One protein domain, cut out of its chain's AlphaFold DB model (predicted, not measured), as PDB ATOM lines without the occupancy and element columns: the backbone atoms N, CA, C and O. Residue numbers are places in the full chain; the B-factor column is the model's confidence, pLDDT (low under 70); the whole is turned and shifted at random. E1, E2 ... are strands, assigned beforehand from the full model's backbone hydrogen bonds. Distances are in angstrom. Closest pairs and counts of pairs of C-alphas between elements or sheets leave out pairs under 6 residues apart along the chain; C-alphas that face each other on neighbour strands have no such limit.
ATOM      1  N   TRP A   7      -2.810  29.966  33.357       95.88
ATOM      2  CA  TRP A   7      -3.286  31.326  33.126       95.88
ATOM      3  C   TRP A   7      -4.387  31.343  32.059       95.88
ATOM      4  O   TRP A   7      -4.432  30.492  31.167       95.88
ATOM      5  N   GLY A   8      -5.312  32.283  32.187       96.56
ATOM      6  CA  GLY A   8      -6.423  32.479  31.265       96.56
ATOM      7  C   GLY A   8      -6.764  33.954  31.116       96.56
ATOM      8  O   GLY A   8      -6.046  34.817  31.622       96.56
ATOM      9  N   LYS A   9      -7.856  34.262  30.414       97.56
ATOM     10  CA  LYS A   9      -8.264  35.654  30.168       97.56
ATOM     11  C   LYS A   9      -8.497  36.407  31.491       97.56
ATOM     12  O   LYS A   9      -9.057  35.811  32.412       97.56
ATOM     13  N   PRO A  10      -8.183  37.715  31.581       96.75
ATOM     14  CA  PRO A  10      -8.281  38.499  32.821       96.75
ATOM     15  C   PRO A  10      -9.598  38.344  33.578       96.75
ATOM     16  O   PRO A  10      -9.597  38.137  34.781       96.75
ATOM     17  N   ARG A  11     -10.736  38.375  32.870       96.12
ATOM     18  CA  ARG A  11     -12.081  38.249  33.467       96.12
ATOM     19  C   ARG A  11     -12.699  36.855  33.351       96.12
ATOM     20  O   ARG A  11     -13.797  36.633  33.851       96.12
ATOM     21  N   GLN A  12     -12.027  35.935  32.665       95.88
ATOM     22  CA  GLN A  12     -12.484  34.564  32.423       95.88
ATOM     23  C   GLN A  12     -11.284  33.611  32.541       95.88
ATOM     24  O   GLN A  12     -10.850  33.031  31.545       95.88
ATOM     25  N   PRO A  13     -10.705  33.444  33.742       94.94
ATOM     26  CA  PRO A  13      -9.450  32.712  33.928       94.94
ATOM     27  C   PRO A  13      -9.547  31.201  33.637       94.94
ATOM     28  O   PRO A  13      -8.533  30.512  33.635       94.94
ATOM     29  N   TRP A  14     -10.747  30.671  33.374       94.31
ATOM     30  CA  TRP A  14     -10.974  29.316  32.845       94.31
ATOM     31  C   TRP A  14     -10.829  29.215  31.315       94.31
ATOM     32  O   TRP A  14     -10.835  28.112  30.775       94.31
ATOM     33  N   VAL A  15     -10.701  30.344  30.608       95.12
ATOM     34  CA  VAL A  15     -10.434  30.405  29.165       95.12
ATOM     35  C   VAL A  15      -8.928  30.575  28.956       95.12
ATOM     36  O   VAL A  15      -8.399  31.687  29.017       95.12
ATOM     37  N   HIS A  16      -8.229  29.460  28.741       91.38
ATOM     38  CA  HIS A  16      -6.762  29.361  28.682       91.38
ATOM     39  C   HIS A  16      -6.169  29.739  27.312       91.38
ATOM     40  O   HIS A  16      -5.386  28.988  26.737       91.38
ATOM     41  N   GLU A  17      -6.571  30.890  26.772       93.62
ATOM     42  CA  GLU A  17      -6.152  31.375  25.443       93.62
ATOM     43  C   GLU A  17      -5.066  32.459  25.500       93.62
ATOM     44  O   GLU A  17      -4.646  32.959  24.459       93.62
ATOM     45  N   VAL A  18      -4.621  32.842  26.700       96.00
ATOM     46  CA  VAL A  18      -3.592  33.875  26.854       96.00
ATOM     47  C   VAL A  18      -2.226  33.365  26.415       96.00
ATOM     48  O   VAL A  18      -1.849  32.221  26.690       96.00
ATOM     49  N   LYS A  19      -1.461  34.227  25.750       96.94
ATOM     50  CA  LYS A  19      -0.089  33.925  25.347       96.94
ATOM     51  C   LYS A  19       0.782  33.767  26.583       96.94
ATOM     52  O   LYS A  19       0.756  34.596  27.492       96.94
ATOM     53  N   THR A  20       1.583  32.709  26.588       96.31
ATOM     54  CA  THR A  20       2.544  32.434  27.654       96.31
ATOM     55  C   THR A  20       3.933  32.191  27.081       96.31
ATOM     56  O   THR A  20       4.082  31.875  25.901       96.31
ATOM     57  N   ASP A  21       4.953  32.380  27.909       95.25
ATOM     58  CA  ASP A  21       6.317  31.978  27.583       95.25
ATOM     59  C   ASP A  21       6.515  30.452  27.699       95.25
ATOM     60  O   ASP A  21       5.594  29.699  28.018       95.25
ATOM     61  N   GLU A  22       7.748  29.972  27.500       92.62
ATOM     62  CA  GLU A  22       8.074  28.541  27.620       92.62
ATOM     63  C   GLU A  22       7.838  27.947  29.029       92.62
ATOM     64  O   GLU A  22       7.754  26.724  29.188       92.62
ATOM     65  N   TYR A  23       7.723  28.797  30.054       93.44
ATOM     66  CA  TYR A  23       7.481  28.416  31.441       93.44
ATOM     67  C   TYR A  23       5.998  28.515  31.830       93.44
ATOM     68  O   TYR A  23       5.618  28.064  32.916       93.44
ATOM     69  N   GLY A  24       5.138  29.020  30.948       94.12
ATOM     70  CA  GLY A  24       3.716  29.209  31.206       94.12
ATOM     71  C   GLY A  24       3.386  30.511  31.941       94.12
ATOM     72  O   GLY A  24       2.285  30.617  32.470       94.12
ATOM     73  N   TRP A  25       4.303  31.479  32.019       96.62
ATOM     74  CA  TRP A  25       4.009  32.827  32.519       96.62
ATOM     75  C   TRP A  25       3.330  33.661  31.430       96.62
ATOM     76  O   TRP A  25       3.754  33.579  30.276       96.62
ATOM     77  N   PRO A  26       2.296  34.456  31.758       97.56
ATOM     78  CA  PRO A  26       1.579  35.253  30.771       97.56
ATOM     79  C   PRO A  26       2.486  36.327  30.162       97.56
ATOM     80  O   PRO A  26       3.349  36.882  30.838       97.56
ATOM     81  N   LEU A  27       2.267  36.613  28.880       97.69
ATOM     82  CA  LEU A  27       2.939  37.677  28.120       97.69
ATOM     83  C   LEU A  27       2.039  38.906  27.907       97.69
ATOM     84  O   LEU A  27       2.394  39.833  27.180       97.69
ATOM     85  N   GLU A  28       0.855  38.891  28.506       97.69
ATOM     86  CA  GLU A  28      -0.201  39.890  28.380       97.69
ATOM     87  C   GLU A  28      -1.055  39.898  29.657       97.69
ATOM     88  O   GLU A  28      -0.794  39.132  30.592       97.69
ATOM     89  N   ASP A  29      -2.072  40.758  29.704       98.25
ATOM     90  CA  ASP A  29      -3.038  40.773  30.801       98.25
ATOM     91  C   ASP A  29      -3.668  39.383  30.966       98.25
ATOM     92  O   ASP A  29      -4.156  38.777  30.008       98.25
ATOM     93  N   ALA A  30      -3.698  38.879  32.200       98.25
ATOM     94  CA  ALA A  30      -4.130  37.517  32.467       98.25
ATOM     95  C   ALA A  30      -4.792  37.364  33.835       98.25
ATOM     96  O   ALA A  30      -4.516  38.086  34.790       98.25
ATOM     97  N   GLY A  31      -5.666  36.370  33.929       97.69
ATOM     98  CA  GLY A  31      -6.274  35.911  35.166       97.69
ATOM     99  C   GLY A  31      -5.838  34.489  35.496       97.69
ATOM    100  O   GLY A  31      -5.378  33.736  34.636       97.69
ATOM    101  N   VAL A  32      -6.000  34.096  36.755       96.88
ATOM    102  CA  VAL A  32      -5.586  32.777  37.237       96.88
ATOM    103  C   VAL A  32      -6.506  32.261  38.332       96.88
ATOM    104  O   VAL A  32      -6.897  32.987  39.247       96.88
ATOM    105  N   ILE A  33      -6.825  30.968  38.250       95.75
ATOM    106  CA  ILE A  33      -7.586  30.246  39.269       95.75
ATOM    107  C   ILE A  33      -6.602  29.607  40.246       95.75
ATOM    108  O   ILE A  33      -5.912  28.648  39.894       95.75
ATOM    109  N   VAL A  34      -6.551  30.120  41.478       94.69
ATOM    110  CA  VAL A  34      -5.683  29.585  42.538       94.69
ATOM    111  C   VAL A  34      -6.353  28.404  43.233       94.69
ATOM    112  O   VAL A  34      -5.733  27.360  43.416       94.69
ATOM    113  N   MET A  35      -7.623  28.557  43.611       91.31
ATOM    114  CA  MET A  35      -8.412  27.508  44.254       91.31
ATOM    115  C   MET A  35      -9.909  27.740  44.038       91.31
ATOM    116  O   MET A  35     -10.348  28.882  43.925       91.31
ATOM    117  N   VAL A  36     -10.678  26.653  43.987       89.75
ATOM    118  CA  VAL A  36     -12.147  26.632  43.890       89.75
ATOM    119  C   VAL A  36     -12.689  25.522  44.785       89.75
ATOM    120  O   VAL A  36     -11.998  24.517  44.983       89.75
ATOM    121  N   ASP A  37     -13.895  25.708  45.317       85.00
ATOM    122  CA  ASP A  37     -14.585  24.767  46.208       85.00
ATOM    123  C   ASP A  37     -13.723  24.285  47.390       85.00
ATOM    124  O   ASP A  37     -13.730  23.108  47.764       85.00
ATOM    125  N   ARG A  38     -12.930  25.191  47.978       84.25
ATOM    126  CA  ARG A  38     -12.064  24.902  49.126       84.25
ATOM    127  C   ARG A  38     -12.589  25.581  50.392       84.25
ATOM    128  O   ARG A  38     -12.527  26.801  50.463       84.25
ATOM    129  N   PRO A  39     -13.046  24.833  51.412       82.50
ATOM    130  CA  PRO A  39     -13.407  25.435  52.692       82.50
ATOM    131  C   PRO A  39     -12.160  25.900  53.459       82.50
ATOM    132  O   PRO A  39     -11.062  25.378  53.244       82.50
ATOM    133  N   ASN A  40     -12.357  26.816  54.411       84.88
ATOM    134  CA  ASN A  40     -11.337  27.295  55.353       84.88
ATOM    135  C   ASN A  40     -10.109  27.903  54.657       84.88
ATOM    136  O   ASN A  40      -8.969  27.532  54.937       84.88
ATOM    137  N   ILE A  41     -10.350  28.819  53.717       90.75
ATOM    138  CA  ILE A  41      -9.288  29.526  52.987       90.75
ATOM    139  C   ILE A  41      -9.203  31.015  53.338       90.75
ATOM    140  O   ILE A  41      -8.433  31.723  52.700       90.75
ATOM    141  N   SER A  42      -9.969  31.491  54.321       94.38
ATOM    142  CA  SER A  42      -9.988  32.890  54.753       94.38
ATOM    143  C   SER A  42      -8.639  33.375  55.291       94.38
ATOM    144  O   SER A  42      -7.823  32.580  55.758       94.38
ATOM    145  N   GLY A  43      -8.451  34.694  55.305       95.88
ATOM    146  CA  GLY A  43      -7.287  35.358  55.895       95.88
ATOM    147  C   GLY A  43      -6.453  36.143  54.884       95.88
ATOM    148  O   GLY A  43      -6.836  36.292  53.724       95.88
ATOM    149  N   ASP A  44      -5.309  36.637  55.355       97.38
ATOM    150  CA  ASP A  44      -4.433  37.566  54.636       97.38
ATOM    151  C   ASP A  44      -3.266  36.851  53.952       97.38
ATOM    152  O   ASP A  44      -2.293  36.432  54.586       97.38
ATOM    153  N   TYR A  45      -3.359  36.709  52.633       97.44
ATOM    154  CA  TYR A  45      -2.310  36.107  51.822       97.44
ATOM    155  C   TYR A  45      -1.316  37.175  51.378       97.44
ATOM    156  O   TYR A  45      -1.707  38.257  50.944       97.44
ATOM    157  N   LYS A  46      -0.026  36.842  51.415       97.38
ATOM    158  CA  LYS A  46       1.036  37.731  50.932       97.38
ATOM    159  C   LYS A  46       1.270  37.478  49.448       97.38
ATOM    160  O   LYS A  46       1.678  36.373  49.081       97.38
ATOM    161  N   LEU A  47       0.990  38.475  48.615       97.94
ATOM    162  CA  LEU A  47       1.214  38.450  47.173       97.94
ATOM    163  C   LEU A  47       2.498  39.210  46.827       97.94
ATOM    164  O   LEU A  47       2.700  40.325  47.300       97.94
ATOM    165  N   ALA A  48       3.322  38.620  45.966       97.19
ATOM    166  CA  ALA A  48       4.449  39.266  45.300       97.19
ATOM    167  C   ALA A  48       4.485  38.864  43.818       97.19
ATOM    168  O   ALA A  48       4.098  37.740  43.484       97.19
ATOM    169  N   PHE A  49       4.921  39.752  42.930       97.56
ATOM    170  CA  PHE A  49       5.026  39.500  41.490       97.56
ATOM    171  C   PHE A  49       6.004  40.465  40.815       97.56
ATOM    172  O   PHE A  49       6.281  41.536  41.343       97.56
ATOM    173  N   ASP A  50       6.477  40.101  39.625       96.69
ATOM    174  CA  ASP A  50       7.294  40.967  38.776       96.69
ATOM    175  C   ASP A  50       6.505  41.402  37.536       96.69
ATOM    176  O   ASP A  50       5.798  40.597  36.923       96.69
ATOM    177  N   GLY A  51       6.674  42.662  37.150       93.00
ATOM    178  CA  GLY A  51       5.957  43.352  36.081       93.00
ATOM    179  C   GLY A  51       4.945  44.362  36.639       93.00
ATOM    180  O   GLY A  51       4.259  44.061  37.617       93.00
ATOM    181  N   PRO A  52       4.805  45.558  36.030       92.62
ATOM    182  CA  PRO A  52       3.757  46.489  36.428       92.62
ATOM    183  C   PRO A  52       2.395  45.824  36.231       92.62
ATOM    184  O   PRO A  52       2.159  45.204  35.198       92.62
ATOM    185  N   ALA A  53       1.504  45.933  37.213       96.12
ATOM    186  CA  ALA A  53       0.151  45.413  37.099       96.12
ATOM    187  C   ALA A  53      -0.801  46.116  38.064       96.12
ATOM    188  O   ALA A  53      -0.450  46.457  39.191       96.12
ATOM    189  N   HIS A  54      -2.044  46.252  37.624       95.75
ATOM    190  CA  HIS A  54      -3.201  46.411  38.492       95.75
ATOM    191  C   HIS A  54      -3.748  45.025  38.843       95.75
ATOM    192  O   HIS A  54      -3.949  44.202  37.944       95.75
ATOM    193  N   VAL A  55      -3.984  44.768  40.131       97.12
ATOM    194  CA  VAL A  55      -4.409  43.455  40.640       97.12
ATOM    195  C   VAL A  55      -5.823  43.532  41.201       97.12
ATOM    196  O   VAL A  55      -6.135  44.421  41.989       97.12
ATOM    197  N   GLU A  56      -6.663  42.567  40.837       96.62
ATOM    198  CA  GLU A  56      -8.036  42.444  41.334       96.62
ATOM    199  C   GLU A  56      -8.359  41.001  41.730       96.62
ATOM    200  O   GLU A  56      -7.818  40.044  41.170       96.62
ATOM    201  N   ILE A  57      -9.303  40.837  42.659       96.06
ATOM    202  CA  ILE A  57      -9.946  39.546  42.924       96.06
ATOM    203  C   ILE A  57     -11.232  39.492  42.102       96.06
ATOM    204  O   ILE A  57     -12.090  40.363  42.215       96.06
ATOM    205  N   LEU A  58     -11.388  38.450  41.283       92.69
ATOM    206  CA  LEU A  58     -12.539  38.333  40.376       92.69
ATOM    207  C   LEU A  58     -13.851  37.968  41.083       92.69
ATOM    208  O   LEU A  58     -14.935  38.191  40.545       92.69
ATOM    209  N   HIS A  59     -13.768  37.422  42.294       81.75
ATOM    210  CA  HIS A  59     -14.926  37.083  43.113       81.75
ATOM    211  C   HIS A  59     -15.056  38.031  44.303       81.75
ATOM    212  O   HIS A  59     -14.080  38.337  44.978       81.75
ATOM    213  N   ARG A  60     -16.291  38.431  44.633       81.88
ATOM    214  CA  ARG A  60     -16.607  39.376  45.728       81.88
ATOM    215  C   ARG A  60     -16.417  38.800  47.151       81.88
ATOM    216  O   ARG A  60     -17.031  39.278  48.108       81.88
ATOM    217  N   GLN A  61     -15.579  37.773  47.295       89.25
ATOM    218  CA  GLN A  61     -15.248  37.096  48.554       89.25
ATOM    219  C   GLN A  61     -13.902  37.543  49.150       89.25
ATOM    220  O   GLN A  61     -13.422  36.949  50.112       89.25
ATOM    221  N   GLY A  62     -13.304  38.606  48.617       94.12
ATOM    222  CA  GLY A  62     -12.091  39.193  49.166       94.12
ATOM    223  C   GLY A  62     -11.824  40.593  48.635       94.12
ATOM    224  O   GLY A  62     -12.610  41.125  47.849       94.12
ATOM    225  N   GLU A  63     -10.697  41.152  49.053       96.06
ATOM    226  CA  GLU A  63     -10.178  42.441  48.601       96.06
ATOM    227  C   GLU A  63      -8.646  42.425  48.461       96.06
ATOM    228  O   GLU A  63      -7.958  41.593  49.061       96.06
ATOM    229  N   ILE A  64      -8.122  43.339  47.639       97.56
ATOM    230  CA  ILE A  64      -6.687  43.627  47.535       97.56
ATOM    231  C   ILE A  64      -6.390  44.832  48.424       97.56
ATOM    232  O   ILE A  64      -7.005  45.883  48.258       97.56
ATOM    233  N   LEU A  65      -5.442  44.678  49.341       97.56
ATOM    234  CA  LEU A  65      -4.976  45.719  50.254       97.56
ATOM    235  C   LEU A  65      -3.498  46.007  49.993       97.56
ATOM    236  O   LEU A  65      -2.755  45.121  49.565       97.56
ATOM    237  N   ASP A  66      -3.082  47.242  50.270       96.44
ATOM    238  CA  ASP A  66      -1.681  47.675  50.251       96.44
ATOM    239  C   ASP A  66      -0.925  47.310  48.959       96.44
ATOM    240  O   ASP A  66       0.246  46.933  48.996       96.44
ATOM    241  N   LEU A  67      -1.596  47.403  47.803       96.88
ATOM    242  CA  LEU A  67      -0.956  47.162  46.511       96.88
ATOM    243  C   LEU A  67       0.081  48.253  46.234       96.88
ATOM    244  O   LEU A  67      -0.257  49.424  46.062       96.88
ATOM    245  N   GLN A  68       1.339  47.842  46.141       95.44
ATOM    246  CA  GLN A  68       2.466  48.692  45.781       95.44
ATOM    247  C   GLN A  68       3.220  48.055  44.624       95.44
ATOM    248  O   GLN A  68       3.363  46.836  44.580       95.44
ATOM    249  N   VAL A  69       3.701  48.878  43.694       92.81
ATOM    250  CA  VAL A  69       4.589  48.466  42.603       92.81
ATOM    251  C   VAL A  69       5.762  49.435  42.583       92.81
ATOM    252  O   VAL A  69       5.556  50.646  42.489       92.81
ATOM    253  N   ASP A  70       6.980  48.920  42.717       90.88
ATOM    254  CA  ASP A  70       8.186  49.743  42.733       90.88
ATOM    255  C   ASP A  70       8.613  50.191  41.319       90.88
ATOM    256  O   ASP A  70       8.094  49.738  40.297       90.88
ATOM    257  N   GLY A  71       9.601  51.088  41.247       84.50
ATOM    258  CA  GLY A  71      10.130  51.596  39.974       84.50
ATOM    259  C   GLY A  71      10.843  50.549  39.104       84.50
ATOM    260  O   GLY A  71      11.215  50.858  37.975       84.50
ATOM    261  N   LYS A  72      11.050  49.325  39.608       84.00
ATOM    262  CA  LYS A  72      11.600  48.176  38.872       84.00
ATOM    263  C   LYS A  72      10.503  47.206  38.420       84.00
ATOM    264  O   LYS A  72      10.811  46.188  37.806       84.00
ATOM    265  N   GLY A  73       9.236  47.524  38.695       86.56
ATOM    266  CA  GLY A  73       8.090  46.688  38.366       86.56
ATOM    267  C   GLY A  73       7.875  45.532  39.339       86.56
ATOM    268  O   GLY A  73       7.134  44.621  38.995       86.56
ATOM    269  N   HIS A  74       8.495  45.526  40.521       95.38
ATOM    270  CA  HIS A  74       8.195  44.534  41.550       95.38
ATOM    271  C   HIS A  74       6.965  44.966  42.348       95.38
ATOM    272  O   HIS A  74       6.939  46.054  42.926       95.38
ATOM    273  N   GLY A  75       5.938  44.121  42.362       96.69
ATOM    274  CA  GLY A  75       4.668  44.378  43.019       96.69
ATOM    275  C   GLY A  75       4.446  43.523  44.259       96.69
ATOM    276  O   GLY A  75       4.723  42.324  44.250       96.69
ATOM    277  N   THR A  76       3.877  44.115  45.308       97.69
ATOM    278  CA  THR A  76       3.443  43.421  46.530       97.69
ATOM    279  C   THR A  76       2.041  43.848  46.934       97.69
ATOM    280  O   THR A  76       1.681  45.007  46.751       97.69
ATOM    281  N   ALA A  77       1.258  42.934  47.506       98.12
ATOM    282  CA  ALA A  77      -0.053  43.247  48.074       98.12
ATOM    283  C   ALA A  77      -0.464  42.231  49.148       98.12
ATOM    284  O   ALA A  77       0.086  41.127  49.229       98.12
ATOM    285  N   ILE A  78      -1.496  42.569  49.917       98.25
ATOM    286  CA  ILE A  78      -2.237  41.616  50.741       98.25
ATOM    287  C   ILE A  78      -3.535  41.241  50.024       98.25
ATOM    288  O   ILE A  78      -4.338  42.095  49.659       98.25
ATOM    289  N   VAL A  79      -3.753  39.944  49.826       98.00
ATOM    290  CA  VAL A  79      -5.009  39.390  49.304       98.00
ATOM    291  C   VAL A  79      -5.807  38.892  50.506       98.00
ATOM    292  O   VAL A  79      -5.504  37.827  51.048       98.00
ATOM    293  N   ARG A  80      -6.803  39.662  50.948       97.50
ATOM    294  CA  ARG A  80      -7.640  39.321  52.106       97.50
ATOM    295  C   ARG A  80      -8.884  38.567  51.656       97.50
ATOM    296  O   ARG A  80      -9.683  39.088  50.882       97.50
ATOM    297  N   LEU A  81      -9.067  37.349  52.161       97.25
ATOM    298  CA  LEU A  81     -10.252  36.524  51.913       97.25
ATOM    299  C   LEU A  81     -11.193  36.507  53.120       97.25
ATOM    300  O   LEU A  81     -10.752  36.318  54.257       97.25
ATOM    301  N   LYS A  82     -12.498  36.655  52.860       95.38
ATOM    302  CA  LYS A  82     -13.567  36.622  53.870       95.38
ATOM    303  C   LYS A  82     -13.707  35.232  54.518       95.38
ATOM    304  O   LYS A  82     -13.314  34.242  53.899       95.38
ATOM    305  N   PRO A  83     -14.295  35.124  55.727       93.31
ATOM    306  CA  PRO A  83     -14.512  33.843  56.413       93.31
ATOM    307  C   PRO A  83     -15.267  32.783  55.592       93.31
ATOM    308  O   PRO A  83     -14.970  31.598  55.699       93.31
ATOM    309  N   ASP A  84     -16.214  33.206  54.756       91.19
ATOM    310  CA  ASP A  84     -17.041  32.352  53.896       91.19
ATOM    311  C   ASP A  84     -16.431  32.104  52.503       91.19
ATOM    312  O   ASP A  84     -17.051  31.454  51.655       91.19
ATOM    313  N   ALA A  85     -15.224  32.618  52.239       93.25
ATOM    314  CA  ALA A  85     -14.554  32.423  50.962       93.25
ATOM    315  C   ALA A  85     -14.293  30.936  50.707       93.25
ATOM    316  O   ALA A  85     -13.775  30.222  51.568       93.25
ATOM    317  N   ASN A  86     -14.609  30.483  49.493       91.88
ATOM    318  CA  ASN A  86     -14.345  29.112  49.049       91.88
ATOM    319  C   ASN A  86     -13.571  29.034  47.723       91.88
ATOM    320  O   ASN A  86     -13.264  27.947  47.227       91.88
ATOM    321  N   GLN A  87     -13.230  30.187  47.155       93.00
ATOM    322  CA  GLN A  87     -12.480  30.318  45.919       93.00
ATOM    323  C   GLN A  87     -11.559  31.536  45.960       93.00
ATOM    324  O   GLN A  87     -11.838  32.533  46.624       93.00
ATOM    325  N   LEU A  88     -10.471  31.461  45.197       95.50
ATOM    326  CA  LEU A  88      -9.577  32.580  44.942       95.50
ATOM    327  C   LEU A  88      -9.179  32.582  43.469       95.50
ATOM    328  O   LEU A  88      -8.539  31.646  42.978       95.50
ATOM    329  N   MET A  89      -9.536  33.669  42.791       96.75
ATOM    330  CA  MET A  89      -9.120  33.962  41.426       96.75
ATOM    331  C   MET A  89      -8.597  35.391  41.365       96.75
ATOM    332  O   MET A  89      -9.266  36.313  41.838       96.75
ATOM    333  N   LEU A  90      -7.412  35.553  40.785       97.62
ATOM    334  CA  LEU A  90      -6.741  36.842  40.643       97.62
ATOM    335  C   LEU A  90      -6.743  37.264  39.175       97.62
ATOM    336  O   LEU A  90      -6.617  36.416  38.292       97.62
ATOM    337  N   SER A  91      -6.862  38.564  38.936       97.75
ATOM    338  CA  SER A  91      -6.726  39.209  37.630       97.75
ATOM    339  C   SER A  91      -5.590  40.216  37.689       97.75
ATOM    340  O   SER A  91      -5.535  41.025  38.613       97.75
ATOM    341  N   PHE A  92      -4.701  40.161  36.704       98.00
ATOM    342  CA  PHE A  92      -3.592  41.084  36.511       98.00
ATOM    343  C   PHE A  92      -3.827  41.818  35.193       98.00
ATOM    344  O   PHE A  92      -3.922  41.196  34.133       98.00
ATOM    345  N   THR A  93      -3.965  43.139  35.267       97.50
ATOM    346  CA  THR A  93      -4.279  44.002  34.117       97.50
ATOM    347  C   THR A  93      -3.345  45.198  34.046       97.50
ATOM    348  O   THR A  93      -2.629  45.473  35.007       97.50
ATOM    349  N   LYS A  94      -3.361  45.930  32.925       95.88
ATOM    350  CA  LYS A  94      -2.431  47.050  32.676       95.88
ATOM    351  C   LYS A  94      -0.970  46.597  32.770       95.88
ATOM    352  O   LYS A  94      -0.111  47.336  33.252       95.88
ATOM    353  N   THR A  95      -0.714  45.365  32.344       95.81
ATOM    354  CA  THR A  95       0.625  44.790  32.332       95.81
ATOM    355  C   THR A  95       1.446  45.322  31.163       95.81
ATOM    356  O   THR A  95       0.907  45.803  30.166       95.81
ATOM    357  N   GLN A  96       2.772  45.232  31.269       93.19
ATOM    358  CA  GLN A  96       3.698  45.523  30.172       93.19
ATOM    359  C   GLN A  96       4.478  44.252  29.831       93.19
ATOM    360  O   GLN A  96       5.616  44.073  30.255       93.19
ATOM    361  N   GLY A  97       3.834  43.340  29.100       93.44
ATOM    362  CA  GLY A  97       4.399  42.023  28.787       93.44
ATOM    363  C   GLY A  97       4.069  40.933  29.815       93.44
ATOM    364  O   GLY A  97       4.821  39.966  29.931       93.44
ATOM    365  N   GLY A  98       2.953  41.091  30.541       95.81
ATOM    366  CA  GLY A  98       2.465  40.145  31.545       95.81
ATOM    367  C   GLY A  98       3.177  40.234  32.899       95.81
ATOM    368  O   GLY A  98       4.030  41.091  33.123       95.81
ATOM    369  N   VAL A  99       2.793  39.343  33.817       96.88
ATOM    370  CA  VAL A  99       3.402  39.203  35.152       96.88
ATOM    371  C   VAL A  99       4.194  37.907  35.280       96.88
ATOM    372  O   VAL A  99       3.846  36.879  34.696       96.88
ATOM    373  N   ARG A 100       5.253  37.932  36.089       96.00
ATOM    374  CA  ARG A 100       6.160  36.800  36.324       96.00
ATOM    375  C   ARG A 100       6.427  36.605  37.809       96.00
ATOM    376  O   ARG A 100       6.072  37.446  38.627       96.00
ATOM    377  N   ASN A 101       7.012  35.456  38.154       94.81
ATOM    378  CA  ASN A 101       7.434  35.114  39.518       94.81
ATOM    379  C   ASN A 101       6.346  35.314  40.588       94.81
ATOM    380  O   ASN A 101       6.630  35.541  41.763       94.81
ATOM    381  N   VAL A 102       5.079  35.178  40.181       96.50
ATOM    382  CA  VAL A 102       3.935  35.427  41.054       96.50
ATOM    383  C   VAL A 102       3.951  34.422  42.205       96.50
ATOM    384  O   VAL A 102       3.882  33.196  42.022       96.50
ATOM    385  N   THR A 103       4.015  34.952  43.414       95.50
ATOM    386  CA  THR A 103       4.075  34.212  44.666       95.50
ATOM    387  C   THR A 103       2.912  34.645  45.533       95.50
ATOM    388  O   THR A 103       2.708  35.828  45.757       95.50
ATOM    389  N   LEU A 104       2.136  33.674  46.008       96.12
ATOM    390  CA  LEU A 104       1.005  33.905  46.893       96.12
ATOM    391  C   LEU A 104       1.147  32.960  48.084       96.12
ATOM    392  O   LEU A 104       1.019  31.744  47.926       96.12
ATOM    393  N   ILE A 105       1.445  33.519  49.251       94.94
ATOM    394  CA  ILE A 105       1.718  32.762  50.474       94.94
ATOM    395  C   ILE A 105       0.491  32.806  51.372       94.94
ATOM    396  O   ILE A 105      -0.006  33.883  51.701       94.94
ATOM    397  N   ARG A 106       0.002  31.624  51.754       92.12
ATOM    398  CA  ARG A 106      -1.141  31.458  52.658       92.12
ATOM    399  C   ARG A 106      -0.822  31.997  54.062       92.12
ATOM    400  O   ARG A 106       0.325  31.864  54.496       92.12
TER     401      ARG A 106
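This is residues 7 to 106 of the 458 residues of an uncharacterized protein of Lentisphaerae bacterium (UniProt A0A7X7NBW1). Two antiparallel sheets lie face to face as a sandwich, a twisted sheet of four strands, E4 - E5 - E2 - E7, over a smaller one of three, E1 - E6 - E3. A long unnamed stretch, residues 7 to 29, comes before the first strand. The printed part has 100 residues with seven named strands, E1 to E7 along the chain, and no named helix; the class is all strand, though under half of the residues are in named elements. It is compact, with a radius of gyration of the C-alphas of 12.8 A, and spans 34 by 30 by 20 A.

E1, residues 30 to 35, is an edge strand, antiparallel to E6, residues 88 to 93, with N 32 and O 90 2.9 A apart, within hydrogen-bond range. E2, residues 43 to 50, is an inner strand between E5, residues 74 to 81, and E7, residues 100 to 105; N 47 and O 77 are 2.9 A apart, and N 48 and O 103 2.9 A. E3, residues 54 to 57, is antiparallel to E6, with N 56 and O 91 2.9 A apart. E4, residues 62 to 69, bends by 58 degrees at residue 66 and forms a hairpin with E5, with N 65 and O 78 2.8 A apart. In the sandwich, two sheets face to face, the facing parts are 10.0 A centre to centre and the strands of one sheet stand at 27 degrees to those of the other. E3 and E5 are near each other; E1 and E7 are apart.

E1 begins at C-alpha 30, (-4.130, 37.517, 32.467). E2 is 23.2 A long, E5 22.6 A and E4 20.2 A. E7 ends at C-alpha 105, (1.718, 32.762, 50.474).

The C-alphas of Pro 39 and Gly 71, the two farthest apart, are 37.4 A apart. The printed part has no cut, no link between named strands is long, and no printed residue is under 70 in pLDDT.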